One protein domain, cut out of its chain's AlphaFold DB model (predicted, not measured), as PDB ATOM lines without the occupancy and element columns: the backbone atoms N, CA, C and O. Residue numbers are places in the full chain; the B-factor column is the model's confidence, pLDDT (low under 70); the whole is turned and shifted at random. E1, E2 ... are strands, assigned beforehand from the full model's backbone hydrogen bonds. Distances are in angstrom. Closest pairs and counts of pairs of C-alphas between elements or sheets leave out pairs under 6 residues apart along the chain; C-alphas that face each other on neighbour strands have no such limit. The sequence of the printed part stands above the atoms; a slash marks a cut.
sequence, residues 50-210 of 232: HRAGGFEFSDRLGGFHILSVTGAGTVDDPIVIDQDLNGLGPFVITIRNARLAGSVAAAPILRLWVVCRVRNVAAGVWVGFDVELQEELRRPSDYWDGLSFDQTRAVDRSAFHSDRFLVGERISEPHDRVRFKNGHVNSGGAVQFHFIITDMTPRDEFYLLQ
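AT A GLANCE: This is residues 50 to 210 of the 232 residues of an uncharacterized protein of Hwanghaeella grinnelliae (UniProt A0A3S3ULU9). Two strongly twisted sheets lie face to face as a sandwich that is nearly a flattened barrel: the sheet of seven strands, E1 E2 E5 E12 E7 E10 E9, is curled like part of a barrel, and the sheet of five, E3 E4 E6 E11 E8, covers its hollow side. E3 comes near E1 at one border, while at the other residues 161 to 162 pair with E11 and E8 comes near E10. The 161 printed residues hold twelve named strands, E1 to E12 along the chain, and no named helix, so the class is all strand; the larger sheet is antiparallel, the smaller mixed. The whole is compact, with a radius of gyration of the C-alphas of 14.8 A and spans of 46 by 31 by 30 A.

HOW THE PARTS SIT: In the larger sheet, E1, residues 50 to 52, forms a hairpin with E2, residues 55 to 58; N 50 and O 57 are 2.9 A apart. E2 is antiparallel to E5, residues 91 to 97, with N 56 and O 96 at 2.8 A. E5 is antiparallel to E12, residues 205 to 210, with N 93 and O 208 at 3.0 A. E12 is antiparallel to E7, residues 126 to 134, with N 132 and O 209 at 2.9 A. E7 is antiparallel to E10, residues 176 to 185, with N 131 and O 178 at 2.9 A. E10, which bends by 86 degrees at residue 182, forms a hairpin with the edge strand E9, residues 165 to 172; N 169 and O 179 are 2.9 A apart. In the other sheet, E3, residues 64 to 70, forms a hairpin with E4, residues 79 to 85, with N 67 and O 82 at 2.8 A. E4 is parallel to E6, residues 110 to 120, at 29 degrees, with N 81 and O 115 at 2.9 A. E6 is antiparallel to E11, residues 190 to 199, with N 116 and O 193 at 2.9 A. E11 is antiparallel to the edge strand E8, residues 147 to 149, with N 148 and O 198 at 2.9 A. Between the sheets, the closest C-alphas of E1 and E3 are those of Ala 52 and Thr 70, 5.2 A apart, and those of E8 and E10 are Ser 148 and Asp 176, 5.9 A. E9 and E11 are near each other, with 7 pairs of C-alphas within 10 A.

IN THESE COORDINATES: E1 begins at C-alpha 50, (228.926, 205.974, 228.263). E6 spans 29.9 A, E11 27.6 A, E10 23.5 A and E7 22.8 A from first to last C-alpha. E12 ends at C-alpha 210, (212.764, 207.900, 220.849).

THE WHOLE: The C-alphas of Ala 105 and Ala 123 are the two farthest apart, 46.5 A. The printed part has no cut. The links E5 to E6, E7 to E8 and E8 to E9 are long. Confidence is under 70 at residues 101 to 108 and 151 to 158.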
ATOM      1  N   HIS A  50     229.187 206.119 226.836       96.88
ATOM      2  CA  HIS A  50     228.926 205.974 228.263       96.88
ATOM      3  C   HIS A  50     228.756 204.492 228.594       96.88
ATOM      4  O   HIS A  50     228.005 203.799 227.914       96.88
ATOM      5  N   ARG A  51     229.452 203.985 229.617       95.88
ATOM      6  CA  ARG A  51     229.442 202.559 229.985       95.88
ATOM      7  C   ARG A  51     228.588 202.316 231.227       95.88
ATOM      8  O   ARG A  51     228.819 202.963 232.243       95.88
ATOM      9  N   ALA A  52     227.681 201.343 231.172       95.69
ATOM     10  CA  ALA A  52     226.882 200.894 232.317       95.69
ATOM     11  C   ALA A  52     226.370 199.460 232.094       95.69
ATOM     12  O   ALA A  52     226.116 199.071 230.959       95.69
ATOM     13  N   GLY A  53     226.264 198.645 233.147       91.06
ATOM     14  CA  GLY A  53     225.742 197.268 233.075       91.06
ATOM     15  C   GLY A  53     226.404 196.314 232.069       91.06
ATOM     16  O   GLY A  53     225.819 195.293 231.712       91.06
ATOM     17  N   GLY A  54     227.621 196.597 231.598       90.50
ATOM     18  CA  GLY A  54     228.269 195.833 230.519       90.50
ATOM     19  C   GLY A  54     227.805 196.215 229.108       90.50
ATOM     20  O   GLY A  54     228.060 195.469 228.167       90.50
ATOM     21  N   PHE A  55     227.155 197.368 228.977       93.88
ATOM     22  CA  PHE A  55     226.751 197.995 227.727       93.88
ATOM     23  C   PHE A  55     227.443 199.346 227.557       93.88
ATOM     24  O   PHE A  55     227.938 199.944 228.521       93.88
ATOM     25  N   GLU A  56     227.467 199.825 226.321       95.69
ATOM     26  CA  GLU A  56     227.909 201.166 225.956       95.69
ATOM     27  C   GLU A  56     226.767 201.897 225.251       95.69
ATOM     28  O   GLU A  56     226.057 201.307 224.442       95.69
ATOM     29  N   PHE A  57     226.596 203.181 225.539       97.81
ATOM     30  CA  PHE A  57     225.513 204.005 225.013       97.81
ATOM     31  C   PHE A  57     226.096 205.259 224.379       97.81
ATOM     32  O   PHE A  57     227.016 205.863 224.938       97.81
ATOM     33  N   SER A  58     225.551 205.666 223.238       97.75
ATOM     34  CA  SER A  58     225.998 206.869 222.545       97.75
ATOM     35  C   SER A  58     224.854 207.582 221.832       97.75
ATOM     36  O   SER A  58     223.960 206.959 221.259       97.75
ATOM     37  N   ASP A  59     224.926 208.908 221.833       96.56
ATOM     38  CA  ASP A  59     224.111 209.840 221.054       96.56
ATOM     39  C   ASP A  59     224.752 210.176 219.696       96.56
ATOM     40  O   ASP A  59     224.416 211.180 219.071       96.56
ATOM     41  N   ARG A  60     225.661 209.325 219.196       95.81
ATOM     42  CA  ARG A  60     226.448 209.539 217.965       95.81
ATOM     43  C   ARG A  60     225.653 209.879 216.700       95.81
ATOM     44  O   ARG A  60     226.231 210.402 215.752       95.81
ATOM     45  N   LEU A  61     224.365 209.531 216.648       93.94
ATOM     46  CA  LEU A  61     223.478 209.846 215.522       93.94
ATOM     47  C   LEU A  61     222.879 211.262 215.611       93.94
ATOM     48  O   LEU A  61     222.284 211.735 214.643       93.94
ATOM     49  N   GLY A  62     223.103 211.959 216.726       91.12
ATOM     50  CA  GLY A  62     222.804 213.370 216.924       91.12
ATOM     51  C   GLY A  62     221.348 213.673 217.280       91.12
ATOM     52  O   GLY A  62     220.497 212.795 217.410       91.12
ATOM     53  N   GLY A  63     221.073 214.969 217.450       88.56
ATOM     54  CA  GLY A  63     219.745 215.502 217.778       88.56
ATOM     55  C   GLY A  63     219.407 215.519 219.271       88.56
ATOM     56  O   GLY A  63     218.355 216.023 219.640       88.56
ATOM     57  N   PHE A  64     220.276 214.990 220.129       95.25
ATOM     58  CA  PHE A  64     220.122 215.015 221.579       95.25
ATOM     59  C   PHE A  64     221.479 214.854 222.262       95.25
ATOM     60  O   PHE A  64     222.477 214.608 221.584       95.25
ATOM     61  N   HIS A  65     221.503 215.007 223.586       96.25
ATOM     62  CA  HIS A  65     222.698 214.781 224.392       96.25
ATOM     63  C   HIS A  65     222.451 213.746 225.480       96.25
ATOM     64  O   HIS A  65     221.518 213.901 226.272       96.25
ATOM     65  N   ILE A  66     223.312 212.732 225.556       97.81
ATOM     66  CA  ILE A  66     223.429 211.896 226.754       97.81
ATOM     67  C   ILE A  66     224.326 212.632 227.749       97.81
ATOM     68  O   ILE A  66     225.472 212.966 227.464       97.81
ATOM     69  N   LEU A  67     223.791 212.899 228.936       97.62
ATOM     70  CA  LEU A  67     224.512 213.567 230.018       97.62
ATOM     71  C   LEU A  67     225.244 212.550 230.895       97.62
ATOM     72  O   LEU A  67     226.373 212.783 231.327       97.62
ATOM     73  N   SER A  68     224.589 211.424 231.186       98.06
ATOM     74  CA  SER A  68     225.131 210.364 232.030       98.06
ATOM     75  C   SER A  68     224.443 209.027 231.750       98.06
ATOM     76  O   SER A  68     223.288 208.992 231.324       98.06
ATOM     77  N   VAL A  69     225.159 207.929 232.003       98.50
ATOM     78  CA  VAL A  69     224.597 206.575 232.046       98.50
ATOM     79  C   VAL A  69     225.195 205.853 233.243       98.50
ATOM     80  O   VAL A  69     226.416 205.843 233.407       98.50
ATOM     81  N   THR A  70     224.348 205.272 234.086       98.44
ATOM     82  CA  THR A  70     224.754 204.579 235.319       98.44
ATOM     83  C   THR A  70     223.938 203.304 235.540       98.44
ATOM     84  O   THR A  70     222.994 203.048 234.798       98.44
ATOM     85  N   GLY A  71     224.316 202.512 236.548       97.88
ATOM     86  CA  GLY A  71     223.601 201.306 236.975       97.88
ATOM     87  C   GLY A  71     224.094 200.002 236.342       97.88
ATOM     88  O   GLY A  71     224.868 199.988 235.376       97.88
ATOM     89  N   ALA A  72     223.668 198.881 236.919       95.31
ATOM     90  CA  ALA A  72     224.011 197.530 236.481       95.31
ATOM     91  C   ALA A  72     222.995 196.915 235.499       95.31
ATOM     92  O   ALA A  72     223.326 195.939 234.821       95.31
ATOM     93  N   GLY A  73     221.783 197.472 235.408       93.06
ATOM     94  CA  GLY A  73     220.688 196.978 234.567       93.06
ATOM     95  C   GLY A  73     219.811 195.911 235.221       93.06
ATOM     96  O   GLY A  73     219.088 195.204 234.520       93.06
ATOM     97  N   THR A  74     219.865 195.784 236.546       92.19
ATOM     98  CA  THR A  74     219.028 194.858 237.324       92.19
ATOM     99  C   THR A  74     217.762 195.556 237.828       92.19
ATOM    100  O   THR A  74     217.621 196.766 237.696       92.19
ATOM    101  N   VAL A  75     216.834 194.801 238.425       89.69
ATOM    102  CA  VAL A  75     215.608 195.360 239.029       89.69
ATOM    103  C   VAL A  75     215.940 196.416 240.094       89.69
ATOM    104  O   VAL A  75     215.332 197.482 240.111       89.69
ATOM    105  N   ASP A  76     216.914 196.118 240.960       93.88
ATOM    106  CA  ASP A  76     217.291 196.970 242.097       93.88
ATOM    107  C   ASP A  76     218.284 198.081 241.716       93.88
ATOM    108  O   ASP A  76     218.440 199.054 242.452       93.88
ATOM    109  N   ASP A  77     218.961 197.939 240.575       96.69
ATOM    110  CA  ASP A  77     219.939 198.893 240.050       96.69
ATOM    111  C   ASP A  77     219.793 199.007 238.520       96.69
ATOM    112  O   ASP A  77     220.599 198.439 237.764       96.69
ATOM    113  N   PRO A  78     218.721 199.664 238.036       96.88
ATOM    114  CA  PRO A  78     218.433 199.762 236.611       96.88
ATOM    115  C   PRO A  78     219.479 200.616 235.893       96.88
ATOM    116  O   PRO A  78     220.118 201.478 236.490       96.88
ATOM    117  N   ILE A  79     219.612 200.434 234.578       98.06
ATOM    118  CA  ILE A  79     220.341 201.393 233.750       98.06
ATOM    119  C   ILE A  79     219.587 202.717 233.788       98.06
ATOM    120  O   ILE A  79     218.455 202.792 233.318       98.06
ATOM    121  N   VAL A  80     220.220 203.767 234.297       98.69
ATOM    122  CA  VAL A  80     219.661 205.120 234.286       98.69
ATOM    123  C   VAL A  80     220.378 205.938 233.226       98.69
ATOM    124  O   VAL A  80     221.596 206.096 233.300       98.69
ATOM    125  N   ILE A  81     219.623 206.456 232.259       98.75
ATOM    126  CA  ILE A  81     220.123 207.255 231.136       98.75
ATOM    127  C   ILE A  81     219.590 208.681 231.285       98.75
ATOM    128  O   ILE A  81     218.390 208.907 231.134       98.75
ATOM    129  N   ASP A  82     220.468 209.639 231.578       98.75
ATOM    130  CA  ASP A  82     220.121 211.061 231.670       98.75
ATOM    131  C   ASP A  82     220.334 211.753 230.331       98.75
ATOM    132  O   ASP A  82     221.425 211.663 229.760       98.75
ATOM    133  N   GLN A  83     219.315 212.456 229.833       98.19
ATOM    134  CA  GLN A  83     219.331 213.011 228.482       98.19
ATOM    135  C   GLN A  83     218.656 214.374 228.361       98.19
ATOM    136  O   GLN A  83     217.634 214.644 228.997       98.19
ATOM    137  N   ASP A  84     219.167 215.173 227.429       97.88
ATOM    138  CA  ASP A  84     218.531 216.389 226.931       97.88
ATOM    139  C   ASP A  84     218.100 216.211 225.478       97.88
ATOM    140  O   ASP A  84     218.944 216.038 224.598       97.88
ATOM    141  N   LEU A  85     216.798 216.330 225.203       96.12
ATOM    142  CA  LEU A  85     216.282 216.339 223.832       96.12
ATOM    143  C   LEU A  85     216.036 217.786 223.404       96.12
ATOM    144  O   LEU A  85     215.145 218.460 223.930       96.12
ATOM    145  N   ASN A  86     216.842 218.279 222.464       88.38
ATOM    146  CA  ASN A  86     216.863 219.681 222.030       88.38
ATOM    147  C   ASN A  86     216.189 219.922 220.662       88.38
ATOM    148  O   ASN A  86     216.198 221.048 220.168       88.38
ATOM    149  N   GLY A  87     215.565 218.896 220.072       85.69
ATOM    150  CA  GLY A  87     214.864 218.968 218.786       85.69
ATOM    151  C   GLY A  87     213.431 218.430 218.815       85.69
ATOM    152  O   GLY A  87     212.840 218.215 219.869       85.69
ATOM    153  N   LEU A  88     212.867 218.189 217.632       87.12
ATOM    154  CA  LEU A  88     211.518 217.622 217.476       87.12
ATOM    155  C   LEU A  88     211.511 216.092 217.322       87.12
ATOM    156  O   LEU A  88     210.441 215.493 217.282       87.12
ATOM    157  N   GLY A  89     212.688 215.469 217.268       87.00
ATOM    158  CA  GLY A  89     212.848 214.034 217.062       87.00
ATOM    159  C   GLY A  89     212.688 213.594 215.597       87.00
ATOM    160  O   GLY A  89     212.489 214.432 214.711       87.00
ATOM    161  N   PRO A  90     212.804 212.281 215.339       94.44
ATOM    162  CA  PRO A  90     213.132 211.252 216.326       94.44
ATOM    163  C   PRO A  90     214.608 211.298 216.760       94.44
ATOM    164  O   PRO A  90     215.458 211.846 216.060       94.44
ATOM    165  N   PHE A  91     214.913 210.708 217.914       96.50
ATOM    166  CA  PHE A  91     216.264 210.605 218.472       96.50
ATOM    167  C   PHE A  91     216.652 209.142 218.619       96.50
ATOM    168  O   PHE A  91     215.811 208.322 218.970       96.50
ATOM    169  N   VAL A  92     217.912 208.800 218.362       98.19
ATOM    170  CA  VAL A  92     218.352 207.400 218.374       98.19
ATOM    171  C   VAL A  92     219.554 207.235 219.283       98.19
ATOM    172  O   VAL A  92     220.619 207.786 219.012       98.19
ATOM    173  N   ILE A  93     219.392 206.428 220.328       98.31
ATOM    174  CA  ILE A  93     220.517 205.954 221.133       98.31
ATOM    175  C   ILE A  93     221.104 204.729 220.436       98.31
ATOM    176  O   ILE A  93     220.386 203.765 220.170       98.31
ATOM    177  N   THR A  94     222.408 204.755 220.165       98.00
ATOM    178  CA  THR A  94     223.160 203.557 219.781       98.00
ATOM    179  C   THR A  94     223.586 202.823 221.043       98.00
ATOM    180  O   THR A  94     224.209 203.426 221.921       98.00
ATOM    181  N   ILE A  95     223.264 201.536 221.129       96.81
ATOM    182  CA  ILE A  95     223.566 200.684 222.276       96.81
ATOM    183  C   ILE A  95     224.473 199.559 221.804       96.81
ATOM    184  O   ILE A  95     224.172 198.886 220.823       96.81
ATOM    185  N   ARG A  96     225.584 199.355 222.512       93.94
ATOM    186  CA  ARG A  96     226.485 198.230 222.286       93.94
ATOM    187  C   ARG A  96     226.504 197.285 223.457       93.94
ATOM    188  O   ARG A  96     226.678 197.702 224.601       93.94
ATOM    189  N   ASN A  97     226.414 196.005 223.158       89.56
ATOM    190  CA  ASN A  97     226.621 194.940 224.110       89.56
ATOM    191  C   ASN A  97     228.117 194.611 224.190       89.56
ATOM    192  O   ASN A  97     228.633 193.749 223.479       89.56
ATOM    193  N   ALA A  98     228.836 195.289 225.090       82.25
ATOM    194  CA  ALA A  98     230.281 195.103 225.249       82.25
ATOM    195  C   ALA A  98     230.666 193.674 225.681       82.25
ATOM    196  O   ALA A  98     231.833 193.303 225.587       82.25
ATOM    197  N   ARG A  99     229.704 192.859 226.142       75.12
ATOM    198  CA  ARG A  99     229.925 191.445 226.485       75.12
ATOM    199  C   ARG A  99     230.041 190.550 225.247       75.12
ATOM    200  O   ARG A  99     230.613 189.468 225.349       75.12
ATOM    201  N   LEU A 100     229.504 190.987 224.107       74.38
ATOM    202  CA  LEU A 100     229.586 190.269 222.831       74.38
ATOM    203  C   LEU A 100     230.788 190.697 221.985       74.38
ATOM    204  O   LEU A 100     231.154 189.976 221.058       74.38
ATOM    205  N   ALA A 101     231.449 191.807 222.329       67.31
ATOM    206  CA  ALA A 101     232.623 192.302 221.617       67.31
ATOM    207  C   ALA A 101     233.739 191.234 221.568       67.31
ATOM    208  O   ALA A 101     234.447 190.997 222.545       67.31
ATOM    209  N   GLY A 102     233.884 190.576 220.413       58.81
ATOM    210  CA  GLY A 102     234.885 189.530 220.168       58.81
ATOM    211  C   GLY A 102     234.498 188.108 220.600       58.81
ATOM    212  O   GLY A 102     235.347 187.218 220.538       58.81
ATOM    213  N   SER A 103     233.252 187.864 221.022       60.69
ATOM    214  CA  SER A 103     232.772 186.530 221.411       60.69
ATOM    215  C   SER A 103     232.033 185.829 220.264       60.69
ATOM    216  O   SER A 103     231.210 186.432 219.586       60.69
ATOM    217  N   VAL A 104     232.300 184.531 220.077       53.47
ATOM    218  CA  VAL A 104     231.589 183.636 219.133       53.47
ATOM    219  C   VAL A 104     230.628 182.684 219.868       53.47
ATOM    220  O   VAL A 104     230.057 181.774 219.269       53.47
ATOM    221  N   ALA A 105     230.496 182.837 221.190       56.03
ATOM    222  CA  ALA A 105     229.597 182.028 222.004       56.03
ATOM    223  C   ALA A 105     228.149 182.520 221.861       56.03
ATOM    224  O   ALA A 105     227.916 183.703 221.623       56.03
ATOM    225  N   ALA A 106     227.183 181.616 222.053       56.09
ATOM    226  CA  ALA A 106     225.774 181.987 222.128       56.09
ATOM    227  C   ALA A 106     225.590 183.106 223.169       56.09
ATOM    228  O   ALA A 106     225.993 182.944 224.327       56.09
ATOM    229  N   ALA A 107     225.022 184.236 222.743       58.22
ATOM    230  CA  ALA A 107     224.742 185.356 223.626       58.22
ATOM    231  C   ALA A 107     223.820 184.874 224.762       58.22
ATOM    232  O   ALA A 107     222.789 184.250 224.487       58.22
ATOM    233  N   PRO A 108     224.167 185.092 226.044       68.19
ATOM    234  CA  PRO A 108     223.222 184.830 227.120       68.19
ATOM    235  C   PRO A 108     221.982 185.708 226.917       68.19
ATOM    236  O   PRO A 108     222.110 186.832 226.444       68.19
ATOM    237  N   ILE A 109     220.798 185.230 227.313       74.44
ATOM    238  CA  ILE A 109     219.599 186.081 227.350       74.44
ATOM    239  C   ILE A 109     219.872 187.221 228.328       74.44
ATOM    240  O   ILE A 109     219.983 186.989 229.538       74.44
ATOM    241  N   LEU A 110     219.982 188.445 227.821       85.12
ATOM    242  CA  LEU A 110     220.180 189.626 228.646       85.12
ATOM    243  C   LEU A 110     218.842 190.301 228.888       85.12
ATOM    244  O   LEU A 110     218.026 190.448 227.984       85.12
ATOM    245  N   ARG A 111     218.622 190.707 230.138       87.94
ATOM    246  CA  ARG A 111     217.473 191.513 230.538       87.94
ATOM    247  C   ARG A 111     217.986 192.760 231.219       87.94
ATOM    248  O   ARG A 111     218.753 192.653 232.174       87.94
ATOM    249  N   LEU A 112     217.552 193.908 230.727       91.19
ATOM    250  CA  LEU A 112     217.959 195.211 231.221       91.19
ATOM    251  C   LEU A 112     216.734 195.957 231.698       91.19
ATOM    252  O   LEU A 112     215.844 196.250 230.906       91.19
ATOM    253  N   TRP A 113     216.712 196.287 232.980       94.00
ATOM    254  CA  TRP A 113     215.806 197.305 233.491       94.00
ATOM    255  C   TRP A 113     216.393 198.667 233.161       94.00
ATOM    256  O   TRP A 113     217.557 198.920 233.467       94.00
ATOM    257  N   VAL A 114     215.609 199.520 232.508       96.88
ATOM    258  CA  VAL A 114     216.063 200.818 232.008       96.88
ATOM    259  C   VAL A 114     215.131 201.918 232.497       96.88
ATOM    260  O   VAL A 114     213.907 201.773 232.485       96.88
ATOM    261  N   VAL A 115     215.734 203.031 232.907       98.25
ATOM    262  CA  VAL A 115     215.080 204.295 233.228       98.25
ATOM    263  C   VAL A 115     215.696 205.387 232.359       98.25
ATOM    264  O   VAL A 115     216.821 205.827 232.602       98.25
ATOM    265  N   CYS A 116     214.959 205.866 231.362       98.44
ATOM    266  CA  CYS A 116     215.346 207.064 230.620       98.44
ATOM    267  C   CYS A 116     214.798 208.297 231.337       98.44
ATOM    268  O   CYS A 116     213.582 208.486 231.393       98.44
ATOM    269  N   ARG A 117     215.684 209.147 231.864       98.75
ATOM    270  CA  ARG A 117     215.340 210.453 232.437       98.75
ATOM    271  C   ARG A 117     215.630 211.529 231.406       98.75
ATOM    272  O   ARG A 117     216.777 211.814 231.072       98.75
ATOM    273  N   VAL A 118     214.564 212.119 230.892       98.31
ATOM    274  CA  VAL A 118     214.600 212.937 229.689       98.31
ATOM    275  C   VAL A 118     214.133 214.344 230.014       98.31
ATOM    276  O   VAL A 118     213.031 214.531 230.532       98.31
ATOM    277  N   ARG A 119     214.940 215.348 229.669       98.12
ATOM    278  CA  ARG A 119     214.545 216.757 229.708       98.12
ATOM    279  C   ARG A 119     214.121 217.232 228.320       98.12
ATOM    280  O   ARG A 119     214.865 217.103 227.348       98.12
ATOM    281  N   ASN A 120     212.931 217.823 228.240       96.62
ATOM    282  CA  ASN A 120     212.435 218.498 227.046       96.62
ATOM    283  C   ASN A 120     213.084 219.882 226.942       96.62
ATOM    284  O   ASN A 120     212.600 220.844 227.533       96.62
ATOM    285  N   VAL A 121     214.195 219.990 226.218       94.94
ATOM    286  CA  VAL A 121     214.877 221.273 225.965       94.94
ATOM    287  C   VAL A 121     214.317 221.961 224.712       94.94
ATOM    288  O   VAL A 121     214.526 223.154 224.504       94.94
ATOM    289  N   ALA A 122     213.568 221.233 223.885       85.81
ATOM    290  CA  ALA A 122     212.969 221.747 222.664       85.81
ATOM    291  C   ALA A 122     211.821 222.741 222.923       85.81
ATOM    292  O   ALA A 122     211.178 222.761 223.979       85.81
ATOM    293  N   ALA A 123     211.521 223.559 221.913       77.44
ATOM    294  CA  ALA A 123     210.332 224.400 221.901       77.44
ATOM    295  C   ALA A 123     209.101 223.536 221.573       77.44
ATOM    296  O   ALA A 123     208.901 223.133 220.430       77.44
ATOM    297  N   GLY A 124     208.279 223.226 222.577       87.75
ATOM    298  CA  GLY A 124     207.036 222.477 222.386       87.75
ATOM    299  C   GLY A 124     206.558 221.764 223.645       87.75
ATOM    300  O   GLY A 124     207.301 221.609 224.615       87.75
ATOM    301  N   VAL A 125     205.300 221.328 223.618       93.50
ATOM    302  CA  VAL A 125     204.711 220.468 224.651       93.50
ATOM    303  C   VAL A 125     204.577 219.067 224.077       93.50
ATOM    304  O   VAL A 125     203.978 218.888 223.014       93.50
ATOM    305  N   TRP A 126     205.127 218.078 224.773       95.62
ATOM    306  CA  TRP A 126     204.920 216.673 224.438       95.62
ATOM    307  C   TRP A 126     203.614 216.202 225.064       95.62
ATOM    308  O   TRP A 126     203.364 216.512 226.225       95.62
ATOM    309  N   VAL A 127     202.796 215.464 224.320       96.44
ATOM    310  CA  VAL A 127     201.521 214.860 224.773       96.44
ATOM    311  C   VAL A 127     201.519 213.333 224.685       96.44
ATOM    312  O   VAL A 127     200.569 212.666 225.094       96.44
ATOM    313  N   GLY A 128     202.623 212.779 224.198       96.81
ATOM    314  CA  GLY A 128     202.938 211.362 224.197       96.81
ATOM    315  C   GLY A 128     204.420 211.167 223.909       96.81
ATOM    316  O   GLY A 128     205.126 212.125 223.580       96.81
ATOM    317  N   PHE A 129     204.884 209.934 224.045       97.62
ATOM    318  CA  PHE A 129     206.261 209.567 223.754       97.62
ATOM    319  C   PHE A 129     206.323 208.089 223.386       97.62
ATOM    320  O   PHE A 129     205.818 207.254 224.134       97.62
ATOM    321  N   ASP A 130     206.943 207.772 222.260       97.31
ATOM    322  CA  ASP A 130     207.172 206.398 221.837       97.31
ATOM    323  C   ASP A 130     208.653 206.053 221.988       97.31
ATOM    324  O   ASP A 130     209.530 206.851 221.653       97.31
ATOM    325  N   VAL A 131     208.926 204.843 222.468       97.62
ATOM    326  CA  VAL A 131     210.244 204.213 222.370       97.62
ATOM    327  C   VAL A 131     210.132 202.945 221.541       97.62
ATOM    328  O   VAL A 131     209.191 202.179 221.728       97.62
ATOM    329  N   GLU A 132     211.061 202.720 220.620       97.44
ATOM    330  CA  GLU A 132     211.066 201.550 219.734       97.44
ATOM    331  C   GLU A 132     212.466 200.940 219.662       97.44
ATOM    332  O   GLU A 132     213.459 201.660 219.536       97.44
ATOM    333  N   LEU A 133     212.534 199.614 219.748       97.06
ATOM    334  CA  LEU A 133     213.766 198.861 219.558       97.06
ATOM    335  C   LEU A 133     213.983 198.545 218.081       97.06
ATOM    336  O   LEU A 133     213.039 198.282 217.332       97.06
ATOM    337  N   GLN A 134     215.248 198.599 217.676       96.38
ATOM    338  CA  GLN A 134     215.685 198.306 216.319       96.38
ATOM    339  C   GLN A 134     216.994 197.518 216.381       96.38
ATOM    340  O   GLN A 134     218.026 198.068 216.771       96.38
ATOM    341  N   GLU A 135     216.975 196.245 215.993       93.75
ATOM    342  CA  GLU A 135     218.195 195.443 215.820       93.75
ATOM    343  C   GLU A 135     219.041 196.006 214.661       93.75
ATOM    344  O   GLU A 135     220.263 196.129 214.744       93.75
ATOM    345  N   GLU A 136     218.368 196.439 213.592       94.38
ATOM    346  CA  GLU A 136     218.962 197.105 212.436       94.38
ATOM    347  C   GLU A 136     218.472 198.556 212.357       94.38
ATOM    348  O   GLU A 136     217.273 198.827 212.398       94.38
ATOM    349  N   LEU A 137     219.390 199.515 212.204       95.75
ATOM    350  CA  LEU A 137     219.054 200.941 212.200       95.75
ATOM    351  C   LEU A 137     217.943 201.262 211.184       95.75
ATOM    352  O   LEU A 137     218.096 201.003 209.990       95.75
ATOM    353  N   ARG A 138     216.872 201.923 211.654       93.94
ATOM    354  CA  ARG A 138     215.661 202.303 210.891       93.94
ATOM    355  C   ARG A 138     214.775 201.136 210.459       93.94
ATOM    356  O   ARG A 138     213.867 201.343 209.652       93.94
ATOM    357  N   ARG A 139     214.993 199.942 210.999       94.19
ATOM    358  CA  ARG A 139     214.095 198.805 210.847       94.19
ATOM    359  C   ARG A 139     213.521 198.467 212.224       94.19
ATOM    360  O   ARG A 139     214.301 198.142 213.115       94.19
ATOM    361  N   PRO A 140     212.194 198.567 212.418       92.44
ATOM    362  CA  PRO A 140     211.578 198.117 213.657       92.44
ATOM    363  C   PRO A 140     211.963 196.667 213.939       92.44
ATOM    364  O   PRO A 140     211.960 195.852 213.011       92.44
ATOM    365  N   SER A 141     212.288 196.371 215.194       90.12
ATOM    366  CA  SER A 141     212.495 194.994 215.620       90.12
ATOM    367  C   SER A 141     211.216 194.178 215.499       90.12
ATOM    368  O   SER A 141     210.117 194.682 215.759       90.12
ATOM    369  N   ASP A 142     211.379 192.929 215.075       87.38
ATOM    370  CA  ASP A 142     210.304 191.954 214.907       87.38
ATOM    371  C   ASP A 142     210.528 190.735 215.808       87.38
ATOM    372  O   ASP A 142     211.588 190.563 216.403       87.38
ATOM    373  N   TYR A 143     209.528 189.860 215.918       82.75
ATOM    374  CA  TYR A 143     209.584 188.700 216.811       82.75
ATOM    375  C   TYR A 143     210.847 187.826 216.668       82.75
ATOM    376  O   TYR A 143     211.232 187.140 217.621       82.75
ATOM    377  N   TRP A 144     211.439 187.772 215.471       85.44
ATOM    378  CA  TRP A 144     212.455 186.788 215.105       85.44
ATOM    379  C   TRP A 144     213.889 187.281 215.269       85.44
ATOM    380  O   TRP A 144     214.800 186.454 215.198       85.44
ATOM    381  N   ASP A 145     214.102 188.575 215.501       85.69
ATOM    382  CA  ASP A 145     215.448 189.137 215.654       85.69
ATOM    383  C   ASP A 145     216.048 188.917 217.059       85.69
ATOM    384  O   ASP A 145     217.268 188.901 217.227       85.69
ATOM    385  N   GLY A 146     215.201 188.648 218.061       87.81
ATOM    386  CA  GLY A 146     215.616 188.396 219.442       87.81
ATOM    387  C   GLY A 146     215.830 189.658 220.287       87.81
ATOM    388  O   GLY A 146     216.334 189.546 221.407       87.81
ATOM    389  N   LEU A 147     215.445 190.838 219.794       91.56
ATOM    390  CA  LEU A 147     215.436 192.099 220.528       91.56
ATOM    391  C   LEU A 147     214.005 192.496 220.869       91.56
ATOM    392  O   LEU A 147     213.140 192.541 220.002       91.56
ATOM    393  N   SER A 148     213.736 192.819 222.137       91.44
ATOM    394  CA  SER A 148     212.358 193.138 222.511       91.44
ATOM    395  C   SER A 148     212.135 193.901 223.802       91.44
ATOM    396  O   SER A 148     212.955 193.874 224.723       91.44
ATOM    397  N   PHE A 149     210.946 194.494 223.925       91.44
ATOM    398  CA  PHE A 149     210.405 194.904 225.213       91.44
ATOM    399  C   PHE A 149     209.700 193.709 225.888       91.44
ATOM    400  O   PHE A 149     208.527 193.424 225.641       91.44
ATOM    401  N   ASP A 150     210.431 192.997 226.754       79.06
ATOM    402  CA  ASP A 150     209.986 191.809 227.515       79.06
ATOM    403  C   ASP A 150     209.402 190.643 226.673       79.06
ATOM    404  O   ASP A 150     208.285 190.170 226.905       79.06
ATOM    405  N   GLN A 151     210.164 190.094 225.716       68.69
ATOM    406  CA  GLN A 151     209.750 188.896 224.949       68.69
ATOM    407  C   GLN A 151     209.490 187.665 225.816       68.69
ATOM    408  O   GLN A 151     208.677 186.812 225.458       68.69
ATOM    409  N   THR A 152     210.115 187.573 226.989       63.19
ATOM    410  CA  THR A 152     209.877 186.444 227.897       63.19
ATOM    411  C   THR A 152     208.510 186.491 228.578       63.19
ATOM    412  O   THR A 152     208.137 185.512 229.225       63.19
ATOM    413  N   ARG A 153     207.767 187.605 228.421       62.66
ATOM    414  CA  ARG A 153     206.463 187.868 229.051       62.66
ATOM    415  C   ARG A 153     206.478 187.593 230.551       62.66
ATOM    416  O   ARG A 153     205.490 187.133 231.121       62.66
ATOM    417  N   ALA A 154     207.633 187.800 231.170       54.19
ATOM    418  CA  ALA A 154     207.843 187.458 232.564       54.19
ATOM    419  C   ALA A 154     207.425 188.604 233.487       54.19
ATOM    420  O   ALA A 154     207.437 188.420 234.704       54.19
ATOM    421  N   VAL A 155     207.096 189.779 232.933       56.25
ATOM    422  CA  VAL A 155     206.890 190.992 233.714       56.25
ATOM    423  C   VAL A 155     205.518 191.611 233.436       56.25
ATOM    424  O   VAL A 155     205.023 191.656 232.312       56.25
ATOM    425  N   ASP A 156     204.866 192.038 234.517       62.47
ATOM    426  CA  ASP A 156     203.557 192.692 234.511       62.47
ATOM    427  C   ASP A 156     203.618 194.049 233.776       62.47
ATOM    428  O   ASP A 156     204.680 194.659 233.635       62.47
ATOM    429  N   ARG A 157     202.462 194.571 233.350       60.72
ATOM    430  CA  ARG A 157     202.287 195.914 232.770       60.72
ATOM    431  C   ARG A 157     202.929 197.018 233.614       60.72
ATOM    432  O   ARG A 157     203.283 198.055 233.063       60.72
ATOM    433  N   SER A 158     203.118 196.796 234.916       67.44
ATOM    434  CA  SER A 158     203.856 197.697 235.805       67.44
ATOM    435  C   SER A 158     205.306 197.951 235.370       67.44
ATOM    436  O   SER A 158     205.898 198.930 235.814       67.44
ATOM    437  N   ALA A 159     205.889 197.117 234.503       80.00
ATOM    438  CA  ALA A 159     207.227 197.326 233.952       80.00
ATOM    439  C   ALA A 159     207.329 198.560 233.047       80.00
ATOM    440  O   ALA A 159     208.401 199.153 232.958       80.00
ATOM    441  N   PHE A 160     206.229 198.945 232.389       91.31
ATOM    442  CA  PHE A 160     206.198 200.024 231.405       91.31
ATOM    443  C   PHE A 160     205.420 201.215 231.956       91.31
ATOM    444  O   PHE A 160     204.194 201.276 231.851       91.31
ATOM    445  N   HIS A 161     206.116 202.170 232.566       94.75
ATOM    446  CA  HIS A 161     205.463 203.315 233.199       94.75
ATOM    447  C   HIS A 161     206.284 204.601 233.098       94.75
ATOM    448  O   HIS A 161     207.457 204.599 232.730       94.75
ATOM    449  N   SER A 162     205.628 205.715 233.412       97.88
ATOM    450  CA  SER A 162     206.217 207.047 233.423       97.88
ATOM    451  C   SER A 162     205.642 207.871 234.572       97.88
ATOM    452  O   SER A 162     204.511 207.645 234.997       97.88
ATOM    453  N   ASP A 163     206.401 208.856 235.048       97.88
ATOM    454  CA  ASP A 163     205.943 209.831 236.042       97.88
ATOM    455  C   ASP A 163     205.059 210.943 235.440       97.88
ATOM    456  O   ASP A 163     204.380 211.653 236.184       97.88
ATOM    457  N   ARG A 164     205.042 211.112 234.106       98.00
ATOM    458  CA  ARG A 164     204.253 212.157 233.416       98.00
ATOM    459  C   ARG A 164     203.129 211.641 232.533       98.00
ATOM    460  O   ARG A 164     202.250 212.428 232.186       98.00
ATOM    461  N   PHE A 165     203.143 210.361 232.172       97.50
ATOM    462  CA  PHE A 165     202.147 209.738 231.300       97.50
ATOM    463  C   PHE A 165     201.431 208.605 232.029       97.50
ATOM    464  O   PHE A 165     202.068 207.688 232.536       97.50
ATOM    465  N   LEU A 166     200.097 208.664 232.062       95.50
ATOM    466  CA  LEU A 166     199.273 207.725 232.832       95.50
ATOM    467  C   LEU A 166     199.210 206.317 232.231       95.50
ATOM    468  O   LEU A 166     198.822 205.375 232.917       95.50
ATOM    469  N   VAL A 167     199.525 206.171 230.943       93.94
ATOM    470  CA  VAL A 167     199.454 204.886 230.244       93.94
ATOM    471  C   VAL A 167     200.782 204.609 229.562       93.94
ATOM    472  O   VAL A 167     201.189 205.401 228.717       93.94
ATOM    473  N   GLY A 168     201.402 203.476 229.893       93.50
ATOM    474  CA  GLY A 168     202.457 202.830 229.113       93.50
ATOM    475  C   GLY A 168     201.901 201.564 228.464       93.50
ATOM    476  O   GLY A 168     201.442 200.653 229.151       93.50
ATOM    477  N   GLU A 169     201.874 201.523 227.137       90.44
ATOM    478  CA  GLU A 169     201.318 200.413 226.365       90.44
ATOM    479  C   GLU A 169     202.373 199.840 225.430       90.44
ATOM    480  O   GLU A 169     202.950 200.556 224.614       90.44
ATOM    481  N   ARG A 170     202.589 198.529 225.518       89.31
ATOM    482  CA  ARG A 170     203.453 197.812 224.586       89.31
ATOM    483  C   ARG A 170     202.689 197.492 223.304       89.31
ATOM    484  O   ARG A 170     201.624 196.876 223.354       89.31
ATOM    485  N   ILE A 171     203.258 197.881 222.174       88.62
ATOM    486  CA  ILE A 171     202.779 197.605 220.825       88.62
ATOM    487  C   ILE A 171     203.770 196.615 220.216       88.62
ATOM    488  O   ILE A 171     204.908 196.972 219.921       88.62
ATOM    489  N   SER A 172     203.331 195.366 220.085       82.94
ATOM    490  CA  SER A 172     204.101 194.288 219.457       82.94
ATOM    491  C   SER A 172     203.649 194.075 218.023       82.94
ATOM    492  O   SER A 172     202.450 194.179 217.784       82.94
ATOM    493  N   GLU A 173     204.580 193.668 217.162       78.62
ATOM    494  CA  GLU A 173     204.429 193.259 215.759       78.62
ATOM    495  C   GLU A 173     203.626 194.234 214.872       78.62
ATOM    496  O   GLU A 173     202.455 194.515 215.129       78.62
ATOM    497  N   PRO A 174     204.187 194.743 213.760       77.88
ATOM    498  CA  PRO A 174     205.533 194.529 213.207       77.88
ATOM    499  C   PRO A 174     206.609 195.418 213.861       77.88
ATOM    500  O   PRO A 174     207.640 195.686 213.257       77.88
ATOM    501  N   HIS A 175     206.322 195.956 215.045       81.12
ATOM    502  CA  HIS A 175     207.229 196.798 215.815       81.12
ATOM    503  C   HIS A 175     207.521 196.139 217.158       81.12
ATOM    504  O   HIS A 175     206.684 195.394 217.671       81.12
ATOM    505  N   ASP A 176     208.608 196.543 217.800       89.50
ATOM    506  CA  ASP A 176     208.748 196.401 219.241       89.50
ATOM    507  C   ASP A 176     208.821 197.788 219.882       89.50
ATOM    508  O   ASP A 176     209.876 198.422 219.953       89.50
ATOM    509  N   ARG A 177     207.643 198.309 220.251       94.06
ATOM    510  CA  ARG A 177     207.444 199.693 220.696       94.06
ATOM    511  C   ARG A 177     206.723 199.748 222.038       94.06
ATOM    512  O   ARG A 177     205.789 198.991 222.289       94.06
ATOM    513  N   VAL A 178     207.073 200.722 222.869       95.06
ATOM    514  CA  VAL A 178     206.271 201.141 224.024       95.06
ATOM    515  C   VAL A 178     205.806 202.572 223.803       95.06
ATOM    516  O   VAL A 178     206.605 203.464 223.530       95.06
ATOM    517  N   ARG A 179     204.496 202.785 223.919       95.75
ATOM    518  CA  ARG A 179     203.837 204.082 223.773       95.75
ATOM    519  C   ARG A 179     203.374 204.604 225.122       95.75
ATOM    520  O   ARG A 179     202.554 203.974 225.791       95.75
ATOM    521  N   PHE A 180     203.827 205.802 225.463       97.56
ATOM    522  CA  PHE A 180     203.407 206.549 226.639       97.56
ATOM    523  C   PHE A 180     202.406 207.641 226.246       97.56
ATOM    524  O   PHE A 180     202.670 208.447 225.353       97.56
ATOM    525  N   LYS A 181     201.231 207.667 226.885       96.62
ATOM    526  CA  LYS A 181     200.124 208.582 226.544       96.62
ATOM    527  C   LYS A 181     199.340 209.048 227.771       96.62
ATOM    528  O   LYS A 181     199.559 208.572 228.885       96.62
ATOM    529  N   ASN A 182     198.398 209.967 227.549       95.94
ATOM    530  CA  ASN A 182     197.560 210.590 228.582       95.94
ATOM    531  C   ASN A 182     198.395 211.348 229.621       95.94
ATOM    532  O   ASN A 182     198.329 211.079 230.818       95.94
ATOM    533  N   GLY A 183     199.211 212.277 229.140       96.88
ATOM    534  CA  GLY A 183     200.127 213.062 229.950       96.88
ATOM    535  C   GLY A 183     200.692 214.223 229.156       96.88
ATOM    536  O   GLY A 183     200.327 214.415 227.994       96.88
ATOM    537  N   HIS A 184     201.577 215.000 229.776       96.69
ATOM    538  CA  HIS A 184     202.317 216.015 229.043       96.69
ATOM    539  C   HIS A 184     203.661 216.371 229.679       96.69
ATOM    540  O   HIS A 184     203.863 216.237 230.888       96.69
ATOM    541  N   VAL A 185     204.562 216.898 228.852       97.19
ATOM    542  CA  VAL A 185     205.849 217.459 229.274       97.19
ATOM    543  C   VAL A 185     206.036 218.805 228.586       97.19
ATOM    544  O   VAL A 185     206.237 218.880 227.374       97.19
ATOM    545  N   ASN A 186     205.956 219.884 229.361       95.44
ATOM    546  CA  ASN A 186     206.219 221.232 228.860       95.44
ATOM    547  C   ASN A 186     207.699 221.408 228.496       95.44
ATOM    548  O   ASN A 186     208.556 220.680 228.999       95.44
ATOM    549  N   SER A 187     207.996 222.411 227.671       94.38
ATOM    550  CA  SER A 187     209.373 222.856 227.434       94.38
ATOM    551  C   SER A 187     210.052 223.228 228.761       94.38
ATOM    552  O   SER A 187     209.435 223.832 229.641       94.38
ATOM    553  N   GLY A 188     211.300 222.798 228.932       95.50
ATOM    554  CA  GLY A 188     212.061 222.850 230.182       95.50
ATOM    555  C   GLY A 188     211.681 221.778 231.212       95.50
ATOM    556  O   GLY A 188     212.374 221.633 232.218       95.50
ATOM    557  N   GLY A 189     210.600 221.025 230.987       97.50
ATOM    558  CA  GLY A 189     210.167 219.932 231.853       97.50
ATOM    559  C   GLY A 189     211.019 218.672 231.698       97.50
ATOM    560  O   GLY A 189     211.768 218.522 230.734       97.50
ATOM    561  N   ALA A 190     210.869 217.744 232.642       98.00
ATOM    562  CA  ALA A 190     211.513 216.436 232.613       98.00
ATOM    563  C   ALA A 190     210.501 215.311 232.853       98.00
ATOM    564  O   ALA A 190     209.447 215.540 233.452       98.00
ATOM    565  N   VAL A 191     210.838 214.118 232.376       98.50
ATOM    566  CA  VAL A 191     210.037 212.894 232.465       98.50
ATOM    567  C   VAL A 191     210.953 211.687 232.634       98.50
ATOM    568  O   VAL A 191     212.090 211.695 232.165       98.50
ATOM    569  N   GLN A 192     210.459 210.655 233.303       98.50
ATOM    570  CA  GLN A 192     211.097 209.352 233.413       98.50
ATOM    571  C   GLN A 192     210.265 208.313 232.666       98.50
ATOM    572  O   GLN A 192     209.035 208.309 232.760       98.50
ATOM    573  N   PHE A 193     210.938 207.436 231.930       98.31
ATOM    574  CA  PHE A 193     210.342 206.287 231.263       98.31
ATOM    575  C   PHE A 193     211.017 205.021 231.758       98.31
ATOM    576  O   PHE A 193     212.236 204.897 231.662       98.31
ATOM    577  N   HIS A 194     210.216 204.095 232.262       96.69
ATOM    578  CA  HIS A 194     210.655 202.803 232.760       96.69
ATOM    579  C   HIS A 194     210.228 201.732 231.767       96.69
ATOM    580  O   HIS A 194     209.079 201.725 231.318       96.69
ATOM    581  N   PHE A 195     211.158 200.857 231.404       94.75
ATOM    582  CA  PHE A 195     210.905 199.721 230.527       94.75
ATOM    583  C   PHE A 195     212.004 198.671 230.687       94.75
ATOM    584  O   PHE A 195     213.033 198.899 231.328       94.75
ATOM    585  N   ILE A 196     211.773 197.500 230.102       93.00
ATOM    586  CA  ILE A 196     212.700 196.373 230.156       93.00
ATOM    587  C   ILE A 196     213.071 195.982 228.737       93.00
ATOM    588  O   ILE A 196     212.181 195.738 227.927       93.00
ATOM    589  N   ILE A 197     214.366 195.879 228.457       92.94
ATOM    590  CA  ILE A 197     214.889 195.359 227.192       92.94
ATOM    591  C   ILE A 197     215.310 193.906 227.409       92.94
ATOM    592  O   ILE A 197     216.004 193.599 228.379       92.94
ATOM    593  N   THR A 198     214.893 193.016 226.517       90.38
ATOM    594  CA  THR A 198     215.446 191.667 226.378       90.38
ATOM    595  C   THR A 198     216.269 191.616 225.098       90.38
ATOM    596  O   THR A 198     215.745 191.929 224.035       90.38
ATOM    597  N   ASP A 199     217.538 191.238 225.217       88.75
ATOM    598  CA  ASP A 199     218.480 191.111 224.103       88.75
ATOM    599  C   ASP A 199     218.995 189.668 224.040       88.75
ATOM    600  O   ASP A 199     219.629 189.161 224.973       88.75
ATOM    601  N   MET A 200     218.651 188.998 222.946       86.50
ATOM    602  CA  MET A 200     219.125 187.677 222.535       86.50
ATOM    603  C   MET A 200     219.740 187.729 221.133       86.50
ATOM    604  O   MET A 200     219.938 186.686 220.503       86.50
ATOM    605  N   THR A 201     219.993 188.936 220.627       84.06
ATOM    606  CA  THR A 201     220.454 189.151 219.263       84.06
ATOM    607  C   THR A 201     221.887 188.634 219.115       84.06
ATOM    608  O   THR A 201     222.670 188.631 220.072       84.06
ATOM    609  N   PRO A 202     222.286 188.185 217.916       80.25
ATOM    610  CA  PRO A 202     223.681 187.866 217.638       80.25
ATOM    611  C   PRO A 202     224.531 189.124 217.392       80.25
ATOM    612  O   PRO A 202     225.733 189.003 217.146       80.25
ATOM    613  N   ARG A 203     223.922 190.317 217.388       86.62
ATOM    614  CA  ARG A 203     224.586 191.585 217.094       86.62
ATOM    615  C   ARG A 203     225.092 192.231 218.377       86.62
ATOM    616  O   ARG A 203     224.456 192.200 219.421       86.62
ATOM    617  N   ASP A 204     226.260 192.847 218.289       88.50
ATOM    618  CA  ASP A 204     226.850 193.606 219.387       88.50
ATOM    619  C   ASP A 204     226.359 195.058 219.433       88.50
ATOM    620  O   ASP A 204     226.669 195.757 220.392       88.50
ATOM    621  N   GLU A 205     225.596 195.515 218.436       92.94
ATOM    622  CA  GLU A 205     225.030 196.861 218.338       92.94
ATOM    623  C   GLU A 205     223.542 196.795 217.958       92.94
ATOM    624  O   GLU A 205     223.173 196.086 217.023       92.94
ATOM    625  N   PHE A 206     222.710 197.563 218.663       95.62
ATOM    626  CA  PHE A 206     221.294 197.796 218.361       95.62
ATOM    627  C   PHE A 206     220.900 199.232 218.745       95.62
ATOM    628  O   PHE A 206     221.715 200.006 219.263       95.62
ATOM    629  N   TYR A 207     219.653 199.623 218.483       97.75
ATOM    630  CA  TYR A 207     219.213 201.009 218.618       97.75
ATOM    631  C   TYR A 207     217.914 201.145 219.415       97.75
ATOM    632  O   TYR A 207     217.017 200.305 219.339       97.75
ATOM    633  N   LEU A 208     217.817 202.251 220.155       98.12
ATOM    634  CA  LEU A 208     216.604 202.690 220.837       98.12
ATOM    635  C   LEU A 208     216.152 204.022 220.227       98.12
ATOM    636  O   LEU A 208     216.753 205.073 220.474       98.12
ATOM    637  N   LEU A 209     215.109 203.955 219.405       98.00
ATOM    638  CA  LEU A 209     214.432 205.106 218.822       98.00
ATOM    639  C   LEU A 209     213.533 205.754 219.877       98.00
ATOM    640  O   LEU A 209     212.807 205.064 220.586       98.00
ATOM    641  N   GLN A 210     213.558 207.079 219.946       98.06
ATOM    642  CA  GLN A 210     212.764 207.900 220.849       98.06
ATOM    643  C   GLN A 210     212.008 208.960 220.048       98.06
ATOM    644  O   GLN A 210     212.617 209.758 219.329       98.06
TER     645      GLN A 210